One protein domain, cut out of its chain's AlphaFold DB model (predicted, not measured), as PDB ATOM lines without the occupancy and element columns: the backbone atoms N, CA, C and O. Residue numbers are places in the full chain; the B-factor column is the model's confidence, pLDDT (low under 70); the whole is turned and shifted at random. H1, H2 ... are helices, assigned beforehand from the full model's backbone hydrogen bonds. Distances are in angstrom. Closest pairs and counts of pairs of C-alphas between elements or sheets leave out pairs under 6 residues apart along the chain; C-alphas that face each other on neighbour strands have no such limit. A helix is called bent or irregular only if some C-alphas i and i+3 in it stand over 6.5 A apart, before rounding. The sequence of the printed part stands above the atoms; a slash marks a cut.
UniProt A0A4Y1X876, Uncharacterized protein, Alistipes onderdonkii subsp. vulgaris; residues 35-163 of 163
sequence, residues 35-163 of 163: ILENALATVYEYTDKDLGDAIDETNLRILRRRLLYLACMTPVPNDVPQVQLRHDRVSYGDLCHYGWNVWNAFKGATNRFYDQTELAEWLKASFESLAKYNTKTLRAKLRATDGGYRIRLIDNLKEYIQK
ATOM      1  N   ILE A  35      93.605 122.745 162.781       91.62
ATOM      2  CA  ILE A  35      92.536 123.670 162.386       91.62
ATOM      3  C   ILE A  35      93.175 124.976 161.907       91.62
ATOM      4  O   ILE A  35      92.820 125.468 160.832       91.62
ATOM      5  N   LEU A  36      94.160 125.482 162.649       92.38
ATOM      6  CA  LEU A  36      94.947 126.651 162.285       92.38
ATOM      7  C   LEU A  36      95.816 126.396 161.048       92.38
ATOM      8  O   LEU A  36      95.826 127.241 160.156       92.38
ATOM      9  N   GLU A  37      96.466 125.231 160.935       94.31
ATOM     10  CA  GLU A  37      97.215 124.847 159.721       94.31
ATOM     11  C   GLU A  37      96.332 124.919 158.466       94.31
ATOM     12  O   GLU A  37      96.697 125.540 157.467       94.31
ATOM     13  N   ASN A  38      95.128 124.342 158.528       93.75
ATOM     14  CA  ASN A  38      94.184 124.362 157.411       93.75
ATOM     15  C   ASN A  38      93.670 125.775 157.098       93.75
ATOM     16  O   ASN A  38      93.454 126.118 155.932       93.75
ATOM     17  N   ALA A  39      93.446 126.601 158.124       93.50
ATOM     18  CA  ALA A  39      93.052 127.994 157.939       93.50
ATOM     19  C   ALA A  39      94.172 128.808 157.276       93.50
ATOM     20  O   ALA A  39      93.899 129.575 156.356       93.50
ATOM     21  N   LEU A  40      95.426 128.593 157.682       95.69
ATOM     22  CA  LEU A  40      96.596 129.228 157.082       95.69
ATOM     23  C   LEU A  40      96.774 128.819 155.619       95.69
ATOM     24  O   LEU A  40      96.961 129.690 154.774       95.69
ATOM     25  N   ALA A  41      96.628 127.531 155.299       96.00
ATOM     26  CA  ALA A  41      96.651 127.054 153.916       96.00
ATOM     27  C   ALA A  41      95.558 127.722 153.061       96.00
ATOM     28  O   ALA A  41      95.843 128.241 151.984       96.00
ATOM     29  N   THR A  42      94.331 127.810 153.590       95.75
ATOM     30  CA  THR A  42      93.212 128.516 152.934       95.75
ATOM     31  C   THR A  42      93.554 129.993 152.695       95.75
ATOM     32  O   THR A  42      93.290 130.539 151.626       95.75
ATOM     33  N   VAL A  43      94.156 130.660 153.682       96.69
ATOM     34  CA  VAL A  43      94.576 132.061 153.568       96.69
ATOM     35  C   VAL A  43      95.699 132.233 152.542       96.69
ATOM     36  O   VAL A  43      95.691 133.225 151.816       96.69
ATOM     37  N   TYR A  44      96.637 131.292 152.427       97.25
ATOM     38  CA  TYR A  44      97.672 131.332 151.390       97.25
ATOM     39  C   TYR A  44      97.083 131.212 149.989       97.25
ATOM     40  O   TYR A  44      97.382 132.057 149.150       97.25
ATOM     41  N   GLU A  45      96.185 130.257 149.757       96.69
ATOM     42  CA  GLU A  45      95.490 130.128 148.470       96.69
ATOM     43  C   GLU A  45      94.688 131.392 148.125       96.69
ATOM     44  O   GLU A  45      94.730 131.882 146.997       96.69
ATOM     45  N   TYR A  46      93.998 131.968 149.113       96.88
ATOM     46  CA  TYR A  46      93.307 133.247 148.962       96.88
ATOM     47  C   TYR A  46      94.260 134.393 148.595       96.88
ATOM     48  O   TYR A  46      93.967 135.187 147.701       96.88
ATOM     49  N   THR A  47      95.408 134.465 149.270       96.00
ATOM     50  CA  THR A  47      96.436 135.485 149.034       96.00
ATOM     51  C   THR A  47      96.985 135.383 147.619       96.00
ATOM     52  O   THR A  47      97.088 136.394 146.927       96.00
ATOM     53  N   ASP A  48      97.282 134.169 147.162       93.75
ATOM     54  CA  ASP A  48      97.762 133.932 145.805       93.75
ATOM     55  C   ASP A  48      96.710 134.342 144.765       93.75
ATOM     56  O   ASP A  48      97.041 135.014 143.790       93.75
ATOM     57  N   LYS A  49      95.434 133.996 144.995       92.94
ATOM     58  CA  LYS A  49      94.313 134.312 144.093       92.94
ATOM     59  C   LYS A  49      94.070 135.819 143.958       92.94
ATOM     60  O   LYS A  49      93.907 136.312 142.843       92.94
ATOM     61  N   ASP A  50      94.029 136.553 145.070       92.19
ATOM     62  CA  ASP A  50      93.600 137.961 145.065       92.19
ATOM     63  C   ASP A  50      94.759 138.959 144.951       92.19
ATOM     64  O   ASP A  50      94.573 140.055 144.412       92.19
ATOM     65  N   LEU A  51      95.949 138.602 145.445       92.06
ATOM     66  CA  LEU A  51      97.117 139.484 145.464       92.06
ATOM     67  C   LEU A  51      98.286 138.990 144.605       92.06
ATOM     68  O   LEU A  51      99.185 139.786 144.347       92.06
ATOM     69  N   GLY A  52      98.287 137.743 144.121       89.94
ATOM     70  CA  GLY A  52      99.432 137.156 143.408       89.94
ATOM     71  C   GLY A  52      99.928 137.989 142.222       89.94
ATOM     72  O   GLY A  52     101.124 138.217 142.089       89.94
ATOM     73  N   ASP A  53      99.028 138.556 141.417       88.69
ATOM     74  CA  ASP A  53      99.415 139.395 140.267       88.69
ATOM     75  C   ASP A  53      99.988 140.769 140.664       88.69
ATOM     76  O   ASP A  53     100.643 141.450 139.868       88.69
ATOM     77  N   ALA A  54      99.712 141.215 141.890       89.88
ATOM     78  CA  ALA A  54     100.120 142.514 142.411       89.88
ATOM     79  C   ALA A  54     101.420 142.461 143.225       89.88
ATOM     80  O   ALA A  54     101.913 143.512 143.641       89.88
ATOM     81  N   ILE A  55     101.967 141.268 143.463       91.75
ATOM     82  CA  ILE A  55     103.103 141.034 144.352       91.75
ATOM     83  C   ILE A  55     104.116 140.145 143.625       91.75
ATOM     84  O   ILE A  55     103.746 139.153 143.010       91.75
ATOM     85  N   ASP A  56     105.401 140.499 143.650       91.94
ATOM     86  CA  ASP A  56     106.431 139.589 143.140       91.94
ATOM     87  C   ASP A  56     106.636 138.379 144.070       91.94
ATOM     88  O   ASP A  56     106.194 138.360 145.219       91.94
ATOM     89  N   GLU A  57     107.331 137.351 143.590       93.06
ATOM     90  CA  GLU A  57     107.519 136.109 144.348       93.06
ATOM     91  C   GLU A  57     108.224 136.325 145.702       93.06
ATOM     92  O   GLU A  57     107.889 135.671 146.693       93.06
ATOM     93  N   THR A  58     109.167 137.265 145.777       94.69
ATOM     94  CA  THR A  58     109.897 137.578 147.012       94.69
ATOM     95  C   THR A  58     108.959 138.196 148.044       94.69
ATOM     96  O   THR A  58     108.885 137.733 149.184       94.69
ATOM     97  N   ASN A  59     108.190 139.202 147.636       95.31
ATOM     98  CA  ASN A  59     107.211 139.871 148.482       95.31
ATOM     99  C   ASN A  59     106.046 138.947 148.864       95.31
ATOM    100  O   ASN A  59     105.535 139.043 149.981       95.31
ATOM    101  N   LEU A  60     105.677 137.993 148.006       94.94
ATOM    102  CA  LEU A  60     104.676 136.978 148.329       94.94
ATOM    103  C   LEU A  60     105.175 136.043 149.438       94.94
ATOM    104  O   LEU A  60     104.439 135.765 150.385       94.94
ATOM    105  N   ARG A  61     106.443 135.610 149.385       94.88
ATOM    106  CA  ARG A  61     107.064 134.818 150.464       94.88
ATOM    107  C   ARG A  61     107.112 135.599 151.780       94.88
ATOM    108  O   ARG A  61     106.771 135.044 152.824       94.88
ATOM    109  N   ILE A  62     107.459 136.888 151.735       96.19
ATOM    110  CA  ILE A  62     107.431 137.778 152.909       96.19
ATOM    111  C   ILE A  62     106.011 137.875 153.481       96.19
ATOM    112  O   ILE A  62     105.825 137.736 154.692       96.19
ATOM    113  N   LEU A  63     104.997 138.066 152.631       97.00
ATOM    114  CA  LEU A  63     103.604 138.150 153.063       97.00
ATOM    115  C   LEU A  63     103.137 136.843 153.710       97.00
ATOM    116  O   LEU A  63     102.563 136.878 154.797       97.00
ATOM    117  N   ARG A  64     103.436 135.688 153.105       96.75
ATOM    118  CA  ARG A  64     103.121 134.375 153.691       96.75
ATOM    119  C   ARG A  64     103.777 134.177 155.054       96.75
ATOM    120  O   ARG A  64     103.125 133.684 155.975       96.75
ATOM    121  N   ARG A  65     105.025 134.621 155.209       96.06
ATOM    122  CA  ARG A  65     105.735 134.600 156.493       96.06
ATOM    123  C   ARG A  65     105.038 135.496 157.524       96.06
ATOM    124  O   ARG A  65     104.729 135.046 158.618       96.06
ATOM    125  N   ARG A  66     104.672 136.732 157.168       96.62
ATOM    126  CA  ARG A  66     103.912 137.643 158.052       96.62
ATOM    127  C   ARG A  66     102.535 137.105 158.446       96.62
ATOM    128  O   ARG A  66     102.103 137.325 159.574       96.62
ATOM    129  N   LEU A  67     101.858 136.412 157.533       96.12
ATOM    130  CA  LEU A  67     100.590 135.728 157.790       96.12
ATOM    131  C   LEU A  67     100.756 134.548 158.750       96.12
ATOM    132  O   LEU A  67      99.881 134.339 159.580       96.12
ATOM    133  N   LEU A  68     101.868 133.809 158.671       95.94
ATOM    134  CA  LEU A  68     102.196 132.751 159.629       95.94
ATOM    135  C   LEU A  68     102.357 133.326 161.042       95.94
ATOM    136  O   LEU A  68     101.712 132.848 161.969       95.94
ATOM    137  N   TYR A  69     103.134 134.403 161.196       94.12
ATOM    138  CA  TYR A  69     103.264 135.102 162.482       94.12
ATOM    139  C   TYR A  69     101.914 135.607 163.006       94.12
ATOM    140  O   TYR A  69     101.599 135.415 164.180       94.12
ATOM    141  N   LEU A  70     101.087 136.183 162.127       92.69
ATOM    142  CA  LEU A  70      99.735 136.618 162.471       92.69
ATOM    143  C   LEU A  70      98.863 135.441 162.943       92.69
ATOM    144  O   LEU A  70      98.225 135.540 163.984       92.69
ATOM    145  N   ALA A  71      98.853 134.328 162.206       92.31
ATOM    146  CA  ALA A  71      98.075 133.129 162.518       92.31
ATOM    147  C   ALA A  71      98.476 132.517 163.869       92.31
ATOM    148  O   ALA A  71      97.614 132.173 164.675       92.31
ATOM    149  N   CYS A  72      99.782 132.437 164.128       91.62
ATOM    150  CA  CYS A  72     100.363 131.954 165.379       91.62
ATOM    151  C   CYS A  72     100.321 132.994 166.511       91.62
ATOM    152  O   CYS A  72     100.895 132.747 167.570       91.62
ATOM    153  N   MET A  73      99.697 134.162 166.306       88.50
ATOM    154  CA  MET A  73      99.592 135.235 167.307       88.50
ATOM    155  C   MET A  73     100.956 135.629 167.903       88.50
ATOM    156  O   MET A  73     101.082 135.946 169.085       88.50
ATOM    157  N   THR A  74     101.999 135.567 167.076       90.38
ATOM    158  CA  THR A  74     103.387 135.823 167.462       90.38
ATOM    159  C   THR A  74     103.840 137.146 166.842       90.38
ATOM    160  O   THR A  74     103.522 137.407 165.678       90.38
ATOM    161  N   PRO A  75     104.586 138.001 167.568       90.25
ATOM    162  CA  PRO A  75     105.123 139.231 166.999       90.25
ATOM    163  C   PRO A  75     105.959 138.955 165.748       90.25
ATOM    164  O   PRO A  75     106.774 138.034 165.733       90.25
ATOM    165  N   VAL A  76     105.775 139.774 164.710       92.00
ATOM    166  CA  VAL A  76     106.601 139.700 163.501       92.00
ATOM    167  C   VAL A  76     108.016 140.181 163.850       92.00
ATOM    168  O   VAL A  76     108.154 141.310 164.328       92.00
ATOM    169  N   PRO A  77     109.063 139.375 163.613       91.62
ATOM    170  CA  PRO A  77     110.440 139.779 163.862       91.62
ATOM    171  C   PRO A  77     110.869 140.989 163.027       91.62
ATOM    172  O   PRO A  77     110.409 141.176 161.898       91.62
ATOM    173  N   ASN A  78     111.799 141.787 163.558       88.19
ATOM    174  CA  ASN A  78     112.290 143.002 162.895       88.19
ATOM    175  C   ASN A  78     113.010 142.722 161.563       88.19
ATOM    176  O   ASN A  78     113.077 143.605 160.712       88.19
ATOM    177  N   ASP A  79     113.546 141.512 161.377       87.62
ATOM    178  CA  ASP A  79     114.211 141.071 160.147       87.62
ATOM    179  C   ASP A  79     113.230 140.640 159.045       87.62
ATOM    180  O   ASP A  79     113.646 140.432 157.907       87.62
ATOM    181  N   VAL A  80     111.928 140.539 159.338       92.69
ATOM    182  CA  VAL A  80     110.902 140.312 158.315       92.69
ATOM    183  C   VAL A  80     110.499 141.669 157.722       92.69
ATOM    184  O   VAL A  80     109.799 142.443 158.379       92.69
ATOM    185  N   PRO A  81     110.888 141.997 156.476       94.06
ATOM    186  CA  PRO A  81     110.641 143.313 155.887       94.06
ATOM    187  C   PRO A  81     109.157 143.539 155.592       94.06
ATOM    188  O   PRO A  81     108.356 142.601 155.609       94.06
ATOM    189  N   GLN A  82     108.770 144.789 155.341       95.19
ATOM    190  CA  GLN A  82     107.432 145.105 154.839       95.19
ATOM    191  C   GLN A  82     107.242 144.581 153.415       95.19
ATOM    192  O   GLN A  82     108.189 144.480 152.642       95.19
ATOM    193  N   VAL A  83     105.997 144.259 153.081       95.38
ATOM    194  CA  VAL A  83     105.584 143.820 151.753       95.38
ATOM    195  C   VAL A  83     105.447 145.040 150.856       95.38
ATOM    196  O   VAL A  83     104.678 145.968 151.140       95.38
ATOM    197  N   GLN A  84     106.174 145.001 149.749       93.38
ATOM    198  CA  GLN A  84     106.072 145.945 148.652       93.38
ATOM    199  C   GLN A  84     105.107 145.404 147.603       93.38
ATOM    200  O   GLN A  84     105.196 144.257 147.166       93.38
ATOM    201  N   LEU A  85     104.156 146.249 147.216       89.19
ATOM    202  CA  LEU A  85     103.174 145.947 146.181       89.19
ATOM    203  C   LEU A  85     103.564 146.655 144.893       89.19
ATOM    204  O   LEU A  85     104.096 147.766 144.915       89.19
ATOM    205  N   ARG A  86     103.183 146.074 143.760       83.94
ATOM    206  CA  ARG A  86     103.188 146.776 142.477       83.94
ATOM    207  C   ARG A  86     102.100 147.858 142.552       83.94
ATOM    208  O   ARG A  86     100.909 147.553 142.628       83.94
ATOM    209  N   HIS A  87     102.528 149.122 142.646       65.00
ATOM    210  CA  HIS A  87     101.725 150.270 143.099       65.00
ATOM    211  C   HIS A  87     100.429 150.554 142.312       65.00
ATOM    212  O   HIS A  87      99.606 151.341 142.774       65.00
ATOM    213  N   ASP A  88     100.227 149.942 141.146       73.25
ATOM    214  CA  ASP A  88      99.109 150.189 140.234       73.25
ATOM    215  C   ASP A  88      97.938 149.198 140.369       73.25
ATOM    216  O   ASP A  88      96.906 149.394 139.728       73.25
ATOM    217  N   ARG A  89      98.064 148.131 141.174       79.50
ATOM    218  CA  ARG A  89      97.106 147.002 141.131       79.50
ATOM    219  C   ARG A  89      96.189 146.839 142.331       79.50
ATOM    220  O   ARG A  89      95.162 146.174 142.195       79.50
ATOM    221  N   VAL A  90      96.543 147.406 143.481       89.44
ATOM    222  CA  VAL A  90      95.828 147.185 144.745       89.44
ATOM    223  C   VAL A  90      95.713 148.502 145.497       89.44
ATOM    224  O   VAL A  90      96.714 149.135 145.835       89.44
ATOM    225  N   SER A  91      94.479 148.930 145.754       90.69
ATOM    226  CA  SER A  91      94.212 150.134 146.536       90.69
ATOM    227  C   SER A  91      94.379 149.876 148.036       90.69
ATOM    228  O   SER A  91      94.352 148.740 148.510       90.69
ATOM    229  N   TYR A  92      94.488 150.941 148.833       90.62
ATOM    230  CA  TYR A  92      94.504 150.787 150.292       90.62
ATOM    231  C   TYR A  92      93.192 150.166 150.823       90.62
ATOM    232  O   TYR A  92      93.218 149.445 151.815       90.62
ATOM    233  N   GLY A  93      92.054 150.423 150.159       92.81
ATOM    234  CA  GLY A  93      90.764 149.820 150.500       92.81
ATOM    235  C   GLY A  93      90.731 148.320 150.213       92.81
ATOM    236  O   GLY A  93      90.244 147.556 151.044       92.81
ATOM    237  N   ASP A  94      91.349 147.890 149.109       93.69
ATOM    238  CA  ASP A  94      91.540 146.466 148.810       93.69
ATOM    239  C   ASP A  94      92.353 145.774 149.908       93.69
ATOM    240  O   ASP A  94      91.962 144.709 150.372       93.69
ATOM    241  N   LEU A  95      93.435 146.398 150.391       95.12
ATOM    242  CA  LEU A  95      94.239 145.837 151.485       95.12
ATOM    243  C   LEU A  95      93.483 145.775 152.814       95.12
ATOM    244  O   LEU A  95      93.663 144.828 153.578       95.12
ATOM    245  N   CYS A  96      92.618 146.753 153.094       95.06
ATOM    246  CA  CYS A  96      91.737 146.711 154.260       95.06
ATOM    247  C   CYS A  96      90.757 145.530 154.181       95.06
ATOM    248  O   CYS A  96      90.599 144.805 155.162       95.06
ATOM    249  N   HIS A  97      90.135 145.308 153.021       95.62
ATOM    250  CA  HIS A  97      89.230 144.178 152.800       95.62
ATOM    251  C   HIS A  97      89.957 142.834 152.831       95.62
ATOM    252  O   HIS A  97      89.487 141.894 153.467       95.62
ATOM    253  N   TYR A  98      91.135 142.761 152.216       95.94
ATOM    254  CA  TYR A  98      92.023 141.609 152.303       95.94
ATOM    255  C   TYR A  98      92.343 141.269 153.765       95.94
ATOM    256  O   TYR A  98      92.126 140.138 154.197       95.94
ATOM    257  N   GLY A  99      92.777 142.257 154.556       94.81
ATOM    258  CA  GLY A  99      93.062 142.065 155.977       94.81
ATOM    259  C   GLY A  99      91.839 141.598 156.764       94.81
ATOM    260  O   GLY A  99      91.952 140.694 157.588       94.81
ATOM    261  N   TRP A 100      90.661 142.160 156.481       94.62
ATOM    262  CA  TRP A 100      89.410 141.713 157.094       94.62
ATOM    263  C   TRP A 100      89.092 140.247 156.775       94.62
ATOM    264  O   TRP A 100      88.735 139.489 157.675       94.62
ATOM    265  N   ASN A 101      89.253 139.833 155.520       95.06
ATOM    266  CA  ASN A 101      89.007 138.459 155.082       95.06
ATOM    267  C   ASN A 101      89.974 137.471 155.756       95.06
ATOM    268  O   ASN A 101      89.538 136.449 156.288       95.06
ATOM    269  N   VAL A 102      91.266 137.809 155.810       94.69
ATOM    270  CA  VAL A 102      92.291 137.039 156.537       94.69
ATOM    271  C   VAL A 102      91.917 136.887 158.012       94.69
ATOM    272  O   VAL A 102      91.901 135.780 158.549       94.69
ATOM    273  N   TRP A 103      91.556 137.993 158.664       91.56
ATOM    274  CA  TRP A 103      91.140 137.990 160.063       91.56
ATOM    275  C   TRP A 103      89.897 137.134 160.297       91.56
ATOM    276  O   TRP A 103      89.859 136.351 161.245       91.56
ATOM    277  N   ASN A 104      88.893 137.234 159.422       90.81
ATOM    278  CA  ASN A 104      87.666 136.450 159.520       90.81
ATOM    279  C   ASN A 104      87.952 134.942 159.406       90.81
ATOM    280  O   ASN A 104      87.414 134.154 160.185       90.81
ATOM    281  N   ALA A 105      88.856 134.544 158.501       91.69
ATOM    282  CA  ALA A 105      89.280 133.153 158.351       91.69
ATOM    283  C   ALA A 105      89.917 132.603 159.634       91.69
ATOM    284  O   ALA A 105      89.519 131.544 160.125       91.69
ATOM    285  N   PHE A 106      90.872 133.332 160.215       90.50
ATOM    286  CA  PHE A 106      91.549 132.871 161.425       90.50
ATOM    287  C   PHE A 106      90.675 132.950 162.678       90.50
ATOM    288  O   PHE A 106      90.737 132.059 163.531       90.50
ATOM    289  N   LYS A 107      89.819 133.971 162.783       86.81
ATOM    290  CA  LYS A 107      88.839 134.076 163.866       86.81
ATOM    291  C   LYS A 107      87.865 132.903 163.849       86.81
ATOM    292  O   LYS A 107      87.621 132.327 164.905       86.81
ATOM    293  N   GLY A 108      87.356 132.523 162.676       82.19
ATOM    294  CA  GLY A 108      86.495 131.349 162.528       82.19
ATOM    295  C   GLY A 108      87.191 130.035 162.899       82.19
ATOM    296  O   GLY A 108      86.535 129.110 163.367       82.19
ATOM    297  N   ALA A 109      88.513 129.962 162.730       82.62
ATOM    298  CA  ALA A 109      89.307 128.773 163.021       82.62
ATOM    299  C   ALA A 109      89.650 128.614 164.512       82.62
ATOM    300  O   ALA A 109      89.549 127.516 165.049       82.62
ATOM    301  N   THR A 110      90.055 129.692 165.185       77.50
ATOM    302  CA  THR A 110      90.655 129.595 166.531       77.50
ATOM    303  C   THR A 110      89.881 130.327 167.619       77.50
ATOM    304  O   THR A 110      90.138 130.098 168.796       77.50
ATOM    305  N   ASN A 111      88.961 131.231 167.263       77.06
ATOM    306  CA  ASN A 111      88.311 132.180 168.178       77.06
ATOM    307  C   ASN A 111      89.294 132.996 169.059       77.06
ATOM    308  O   ASN A 111      88.888 133.590 170.054       77.06
ATOM    309  N   ARG A 112      90.588 133.026 168.705       67.25
ATOM    310  CA  ARG A 112      91.664 133.692 169.461       67.25
ATOM    311  C   ARG A 112      92.049 135.054 168.891       67.25
ATOM    312  O   ARG A 112      92.902 135.724 169.456       67.25
ATOM    313  N   PHE A 113      91.459 135.452 167.766       66.88
ATOM    314  CA  PHE A 113      91.957 136.598 167.023       66.88
ATOM    315  C   PHE A 113      91.619 137.942 167.663       66.88
ATOM    316  O   PHE A 113      90.501 138.182 168.119       66.88
ATOM    317  N   TYR A 114      92.637 138.790 167.599       66.38
ATOM    318  CA  TYR A 114      92.725 140.185 167.985       66.38
ATOM    319  C   TYR A 114      91.520 141.067 167.625       66.38
ATOM    320  O   TYR A 114      90.727 140.752 166.730       66.38
ATOM    321  N   ASP A 115      91.398 142.213 168.293       83.00
ATOM    322  CA  ASP A 115      90.398 143.209 167.925       83.00
ATOM    323  C   ASP A 115      90.748 143.902 166.586       83.00
ATOM    324  O   ASP A 115      91.799 143.698 165.974       83.00
ATOM    325  N   GLN A 116      89.832 144.720 166.063       87.69
ATOM    326  CA  GLN A 116      90.036 145.377 164.766       87.69
ATOM    327  C   GLN A 116      91.196 146.394 164.760       87.69
ATOM    328  O   GLN A 116      91.652 146.798 163.691       87.69
ATOM    329  N   THR A 117      91.637 146.858 165.928       90.25
ATOM    330  CA  THR A 117      92.757 147.796 166.085       90.25
ATOM    331  C   THR A 117      94.072 147.086 165.817       90.25
ATOM    332  O   THR A 117      94.840 147.540 164.979       90.25
ATOM    333  N   GLU A 118      94.287 145.941 166.448       89.44
ATOM    334  CA  GLU A 118      95.476 145.106 166.257       89.44
ATOM    335  C   GLU A 118      95.587 144.601 164.806       89.44
ATOM    336  O   GLU A 118      96.669 144.622 164.221       89.44
ATOM    337  N   LEU A 119      94.463 144.261 164.156       91.88
ATOM    338  CA  LEU A 119      94.460 143.971 162.714       91.88
ATOM    339  C   LEU A 119      94.915 145.180 161.878       91.88
ATOM    340  O   LEU A 119      95.687 145.034 160.929       91.88
ATOM    341  N   ALA A 120      94.433 146.379 162.211       94.19
ATOM    342  CA  ALA A 120      94.821 147.602 161.516       94.19
ATOM    343  C   ALA A 120      96.308 147.942 161.732       94.19
ATOM    344  O   ALA A 120      96.966 148.426 160.808       94.19
ATOM    345  N   GLU A 121      96.853 147.662 162.917       93.88
ATOM    346  CA  GLU A 121      98.284 147.792 163.203       93.88
ATOM    347  C   GLU A 121      99.108 146.780 162.417       93.88
ATOM    348  O   GLU A 121     100.097 147.165 161.793       93.88
ATOM    349  N   TRP A 122      98.668 145.521 162.355       94.50
ATOM    350  CA  TRP A 122      99.327 144.505 161.542       94.50
ATOM    351  C   TRP A 122      99.340 144.881 160.057       94.50
ATOM    352  O   TRP A 122     100.382 144.766 159.414       94.50
ATOM    353  N   LEU A 123      98.225 145.383 159.511       95.31
ATOM    354  CA  LEU A 123      98.154 145.854 158.124       95.31
ATOM    355  C   LEU A 123      99.170 146.971 157.860       95.31
ATOM    356  O   LEU A 123      99.939 146.901 156.901       95.31
ATOM    357  N   LYS A 124      99.210 147.972 158.745       95.19
ATOM    358  CA  LYS A 124     100.169 149.080 158.670       95.19
ATOM    359  C   LYS A 124     101.618 148.596 158.758       95.19
ATOM    360  O   LYS A 124     102.478 149.099 158.043       95.19
ATOM    361  N   ALA A 125     101.890 147.646 159.647       94.81
ATOM    362  CA  ALA A 125     103.219 147.089 159.853       94.81
ATOM    363  C   ALA A 125     103.636 146.129 158.733       94.81
ATOM    364  O   ALA A 125     104.829 145.877 158.593       94.81
ATOM    365  N   SER A 126     102.686 145.593 157.962       95.69
ATOM    366  CA  SER A 126     102.934 144.577 156.936       95.69
ATOM    367  C   SER A 126     103.060 145.128 155.532       95.69
ATOM    368  O   SER A 126     103.825 144.558 154.767       95.69
ATOM    369  N   PHE A 127     102.381 146.221 155.192       95.75
ATOM    370  CA  PHE A 127     102.413 146.789 153.845       95.75
ATOM    371  C   PHE A 127     103.015 148.190 153.854       95.75
ATOM    372  O   PHE A 127     102.488 149.093 154.506       95.75
ATOM    373  N   GLU A 128     104.066 148.400 153.062       95.00
ATOM    374  CA  GLU A 128     104.743 149.702 152.975       95.00
ATOM    375  C   GLU A 128     103.774 150.813 152.534       95.00
ATOM    376  O   GLU A 128     103.743 151.909 153.098       95.00
ATOM    377  N   SER A 129     102.886 150.501 151.586       93.31
ATOM    378  CA  SER A 129     101.868 151.431 151.080       93.31
ATOM    379  C   SER A 129     100.879 151.905 152.154       93.31
ATOM    380  O   SER A 129     100.272 152.974 151.999       93.31
ATOM    381  N   LEU A 130     100.730 151.139 153.243       95.19
ATOM    382  CA  LEU A 130      99.842 151.453 154.356       95.19
ATOM    383  C   LEU A 130     100.532 152.194 155.506       95.19
ATOM    384  O   LEU A 130      99.837 152.792 156.330       95.19
ATOM    385  N   ALA A 131     101.868 152.225 155.547       92.94
ATOM    386  CA  ALA A 131     102.641 152.792 156.657       92.94
ATOM    387  C   ALA A 131     102.300 154.267 156.955       92.94
ATOM    388  O   ALA A 131     102.356 154.708 158.105       92.94
ATOM    389  N   LYS A 132     101.881 155.018 155.927       93.50
ATOM    390  CA  LYS A 132     101.473 156.431 156.018       93.50
ATOM    391  C   LYS A 132     100.121 156.669 156.703       93.50
ATOM    392  O   LYS A 132      99.835 157.798 157.098       93.50
ATOM    393  N   TYR A 133      99.263 155.655 156.812       93.88
ATOM    394  CA  TYR A 133      97.944 155.808 157.424       93.88
ATOM    395  C   TYR A 133      98.014 155.577 158.936       93.88
ATOM    396  O   TYR A 133      98.796 154.772 159.444       93.88
ATOM    397  N   ASN A 134      97.164 156.285 159.680       93.56
ATOM    398  CA  ASN A 134      96.992 156.014 161.103       93.56
ATOM    399  C   ASN A 134      96.062 154.804 161.317       93.56
ATOM    400  O   ASN A 134      95.176 154.527 160.501       93.56
ATOM    401  N   THR A 135      96.230 154.122 162.450       93.81
ATOM    402  CA  THR A 135      95.473 152.912 162.808       93.81
ATOM    403  C   THR A 135      93.961 153.145 162.807       93.81
ATOM    404  O   THR A 135      93.203 152.309 162.324       93.81
ATOM    405  N   LYS A 136      93.496 154.308 163.286       93.75
ATOM    406  CA  LYS A 136      92.062 154.642 163.345       93.75
ATOM    407  C   LYS A 136      91.435 154.707 161.948       93.75
ATOM    408  O   LYS A 136      90.323 154.219 161.764       93.75
ATOM    409  N   THR A 137      92.143 155.285 160.977       92.38
ATOM    410  CA  THR A 137      91.709 155.370 159.578       92.38
ATOM    411  C   THR A 137      91.623 153.987 158.942       92.38
ATOM    412  O   THR A 137      90.604 153.680 158.328       92.38
ATOM    413  N   LEU A 138      92.642 153.142 159.123       93.31
ATOM    414  CA  LEU A 138      92.627 151.773 158.594       93.31
ATOM    415  C   LEU A 138      91.494 150.953 159.215       93.31
ATOM    416  O   LEU A 138      90.698 150.359 158.493       93.31
ATOM    417  N   ARG A 139      91.339 151.017 160.543       94.06
ATOM    418  CA  ARG A 139      90.268 150.328 161.270       94.06
ATOM    419  C   ARG A 139      88.879 150.704 160.755       94.06
ATOM    420  O   ARG A 139      88.051 149.830 160.529       94.06
ATOM    421  N   ALA A 140      88.630 151.994 160.521       91.56
ATOM    422  CA  ALA A 140      87.357 152.467 159.976       91.56
ATOM    423  C   ALA A 140      87.077 151.953 158.550       91.56
ATOM    424  O   ALA A 140      85.921 151.916 158.130       91.56
ATOM    425  N   LYS A 141      88.117 151.559 157.807       91.44
ATOM    426  CA  LYS A 141      88.028 151.115 156.412       91.44
ATOM    427  C   LYS A 141      88.018 149.597 156.230       91.44
ATOM    428  O   LYS A 141      87.720 149.158 155.128       91.44
ATOM    429  N   LEU A 142      88.231 148.804 157.284       91.44
ATOM    430  CA  LEU A 142      88.225 147.330 157.224       91.44
ATOM    431  C   LEU A 142      86.946 146.731 156.622       91.44
ATOM    432  O   LEU A 142      87.003 145.686 155.989       91.44
ATOM    433  N   ARG A 143      85.795 147.382 156.824       89.12
ATOM    434  CA  ARG A 143      84.482 146.907 156.351       89.12
ATOM    435  C   ARG A 143      83.717 147.941 155.522       89.12
ATOM    436  O   ARG A 143      82.508 147.813 155.347       89.12
ATOM    437  N   ALA A 144      84.375 149.019 155.107       87.44
ATOM    438  CA  ALA A 144      83.695 150.093 154.400       87.44
ATOM    439  C   ALA A 144      83.372 149.653 152.969       87.44
ATOM    440  O   ALA A 144      84.250 149.220 152.243       87.44
ATOM    441  N   THR A 145      82.129 149.791 152.522       82.00
ATOM    442  CA  THR A 145      81.718 149.362 151.169       82.00
ATOM    443  C   THR A 145      81.608 150.527 150.182       82.00
ATOM    444  O   THR A 145      81.030 150.387 149.110       82.00
ATOM    445  N   ASP A 146      82.136 151.693 150.551       77.31
ATOM    446  CA  ASP A 146      81.914 152.979 149.887       77.31
ATOM    447  C   ASP A 146      82.843 153.262 148.693       77.31
ATOM    448  O   ASP A 146      82.646 154.256 148.000       77.31
ATOM    449  N   GLY A 147      83.852 152.422 148.440       71.88
ATOM    450  CA  GLY A 147      84.956 152.773 147.535       71.88
ATOM    451  C   GLY A 147      85.130 151.924 146.278       71.88
ATOM    452  O   GLY A 147      86.160 152.062 145.626       71.88
ATOM    453  N   GLY A 148      84.175 151.054 145.926       80.31
ATOM    454  CA  GLY A 148      84.262 150.249 144.696       80.31
ATOM    455  C   GLY A 148      85.492 149.332 144.644       80.31
ATOM    456  O   GLY A 148      86.070 149.136 143.577       80.31
ATOM    457  N   TYR A 149      85.915 148.819 145.801       88.75
ATOM    458  CA  TYR A 149      87.115 147.997 145.939       88.75
ATOM    459  C   TYR A 149      86.980 146.679 145.161       88.75
ATOM    460  O   TYR A 149      85.906 146.069 145.117       88.75
ATOM    461  N   ARG A 150      88.081 146.241 144.543       90.38
ATOM    462  CA  ARG A 150      88.175 144.978 143.801       90.38
ATOM    463  C   ARG A 150      88.015 143.797 144.751       90.38
ATOM    464  O   ARG A 150      87.267 142.868 144.442       90.38
ATOM    465  N   ILE A 151      88.714 143.831 145.885       92.31
ATOM    466  CA  ILE A 151      88.612 142.788 146.905       92.31
ATOM    467  C   ILE A 151      87.309 143.001 147.674       92.31
ATOM    468  O   ILE A 151      87.061 144.065 148.242       92.31
ATOM    469  N   ARG A 152      86.442 141.987 147.677       91.88
ATOM    470  CA  ARG A 152      85.143 142.024 148.369       91.88
ATOM    471  C   ARG A 152      85.283 141.479 149.786       91.88
ATOM    472  O   ARG A 152      86.187 140.697 150.057       91.88
ATOM    473  N   LEU A 153      84.366 141.855 150.675       92.81
ATOM    474  CA  LEU A 153      84.242 141.203 151.979       92.81
ATOM    475  C   LEU A 153      83.659 139.803 151.781       92.81
ATOM    476  O   LEU A 153      82.662 139.645 151.074       92.81
ATOM    477  N   ILE A 154      84.300 138.804 152.378       91.69
ATOM    478  CA  ILE A 154      83.972 137.391 152.196       91.69
ATOM    479  C   ILE A 154      83.595 136.786 153.548       91.69
ATOM    480  O   ILE A 154      84.396 136.774 154.484       91.69
ATOM    481  N   ASP A 155      82.388 136.225 153.625       85.88
ATOM    482  CA  ASP A 155      81.904 135.556 154.838       85.88
ATOM    483  C   ASP A 155      82.596 134.202 155.062       85.88
ATOM    484  O   ASP A 155      82.936 133.863 156.195       85.88
ATOM    485  N   ASN A 156      82.855 133.451 153.984       87.69
ATOM    486  CA  ASN A 156      83.534 132.156 154.021       87.69
ATOM    487  C   ASN A 156      84.600 132.052 152.916       87.69
ATOM    488  O   ASN A 156      84.277 131.892 151.737       87.69
ATOM    489  N   LEU A 157      85.881 132.117 153.298       88.81
ATOM    490  CA  LEU A 157      86.991 132.042 152.340       88.81
ATOM    491  C   LEU A 157      87.067 130.690 151.625       88.81
ATOM    492  O   LEU A 157      87.376 130.661 150.437       88.81
ATOM    493  N   LYS A 158      86.751 129.580 152.304       85.56
ATOM    494  CA  LYS A 158      86.824 128.243 151.689       85.56
ATOM    495  C   LYS A 158      85.881 128.133 150.493       85.56
ATOM    496  O   LYS A 158      86.269 127.635 149.442       85.56
ATOM    497  N   GLU A 159      84.667 128.659 150.633       87.56
ATOM    498  CA  GLU A 159      83.689 128.695 149.542       87.56
ATOM    499  C   GLU A 159      84.073 129.673 148.429       87.56
ATOM    500  O   GLU A 159      83.736 129.444 147.271       87.56
ATOM    501  N   TYR A 160      84.758 130.771 148.752       88.38
ATOM    502  CA  TYR A 160      85.229 131.732 147.754       88.38
ATOM    503  C   TYR A 160      86.343 131.167 146.863       88.38
ATOM    504  O   TYR A 160      86.395 131.460 145.669       88.38
ATOM    505  N   ILE A 161      87.245 130.362 147.425       85.88
ATOM    506  CA  ILE A 161      88.375 129.799 146.675       85.88
ATOM    507  C   ILE A 161      87.904 128.707 145.707       85.88
ATOM    508  O   ILE A 161      88.393 128.662 144.584       85.88
ATOM    509  N   GLN A 162      86.919 127.897 146.110       77.31
ATOM    510  CA  GLN A 162      86.348 126.807 145.302       77.31
ATOM    511  C   GLN A 162      85.486 127.274 144.114       77.31
ATOM    512  O   GLN A 162      85.149 126.456 143.259       77.31
ATOM    513  N   LYS A 163      85.105 128.556 144.080       62.03
ATOM    514  CA  LYS A 163      84.366 129.193 142.980       62.03
ATOM    515  C   LYS A 163      85.316 129.808 141.959       62.03
ATOM    516  O   LYS A 163      84.993 129.691 140.761       62.03
TER     517      LYS A 163
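What this domain is: This is residues 35 to 163 of the 163 residues of an uncharacterized protein of Alistipes onderdonkii subsp. vulgaris (UniProt A0A4Y1X876). A compact helical body has the long helices H1, H2 and H3 in a triangle, with H1 side by side with H2 and with part of H3, running opposite ways to each. H4 crosses H3 on the side away from H1, H5 packs on H4 and on residues 93 to 97 of H3, and the small H6 packs on H1. The printed part has 129 residues with six named helices, H1 to H6 in chain order, and no named strand; the class is all helix. The outline is rounded, spanning 35 by 34 by 29 A, and the radius of gyration of the C-alphas is 13.3 A.

How they stand to each other: H1, residues 35 to 54, and H2, residues 57 to 71, form a helical hairpin at a shallow tilt of 32 degrees; their closest C-alphas, of Tyr 44 and Arg 64, are 6.7 A apart. With residues 35 to 43 alone, H1 touches H3, residues 92 to 110, opposite ways at a shallow tilt of 15 degrees; the closest C-alphas, of Leu 36 and Ala 109, are 6.1 A apart. H2 and H3 are close but not clearly touching, with the closest C-alphas, of Ala 71 and Phe 106, at 6.6 A. H4, residues 116 to 126, touches residues 95 to 103 of H3 at a steep tilt of 61 degrees, closest at the C-alphas of Gly 99 and Leu 123, 6.7 A. H5, residues 135 to 141, is about perpendicular to H4 at 74 degrees; the two touch, closest at the C-alphas of Ala 120 and Arg 139, 5.3 A. H6, residues 157 to 161, touches residues 42 to 49 of H1, closest at the C-alphas of Tyr 46 and Ile 161, 6.4 A. H1 and H4 are apart. Each O i to N i+4 pair is within hydrogen-bond range in H2, H3, H4, H5 and H6, and 14 of 16 are in H1.

Where its parts are: H1 begins at C-alpha 35 (92.536, 123.670, 162.386) and is 28.5 A long; it has a kink of 43 degrees near residue 48 and is irregular, C-alphas 50 and 53 being 7.7 A apart. H2 is 20.7 A long, H3 27.0 A and H4 15.1 A. H3 begins at C-alpha 92 (94.504, 150.787, 150.292), and H6 ends at C-alpha 161 (88.375, 129.799, 146.675).

The domain as a whole: The two C-alphas farthest apart, of Asn 78 and Lys 163, are 37.0 A apart. The printed part has no cut. The links H2 to H3, residues 72 to 91, and H5 to H6, residues 142 to 156, are long. The mean pLDDT of the printed part is 90.3; residues 87, 112 to 114 and 163 are under 70.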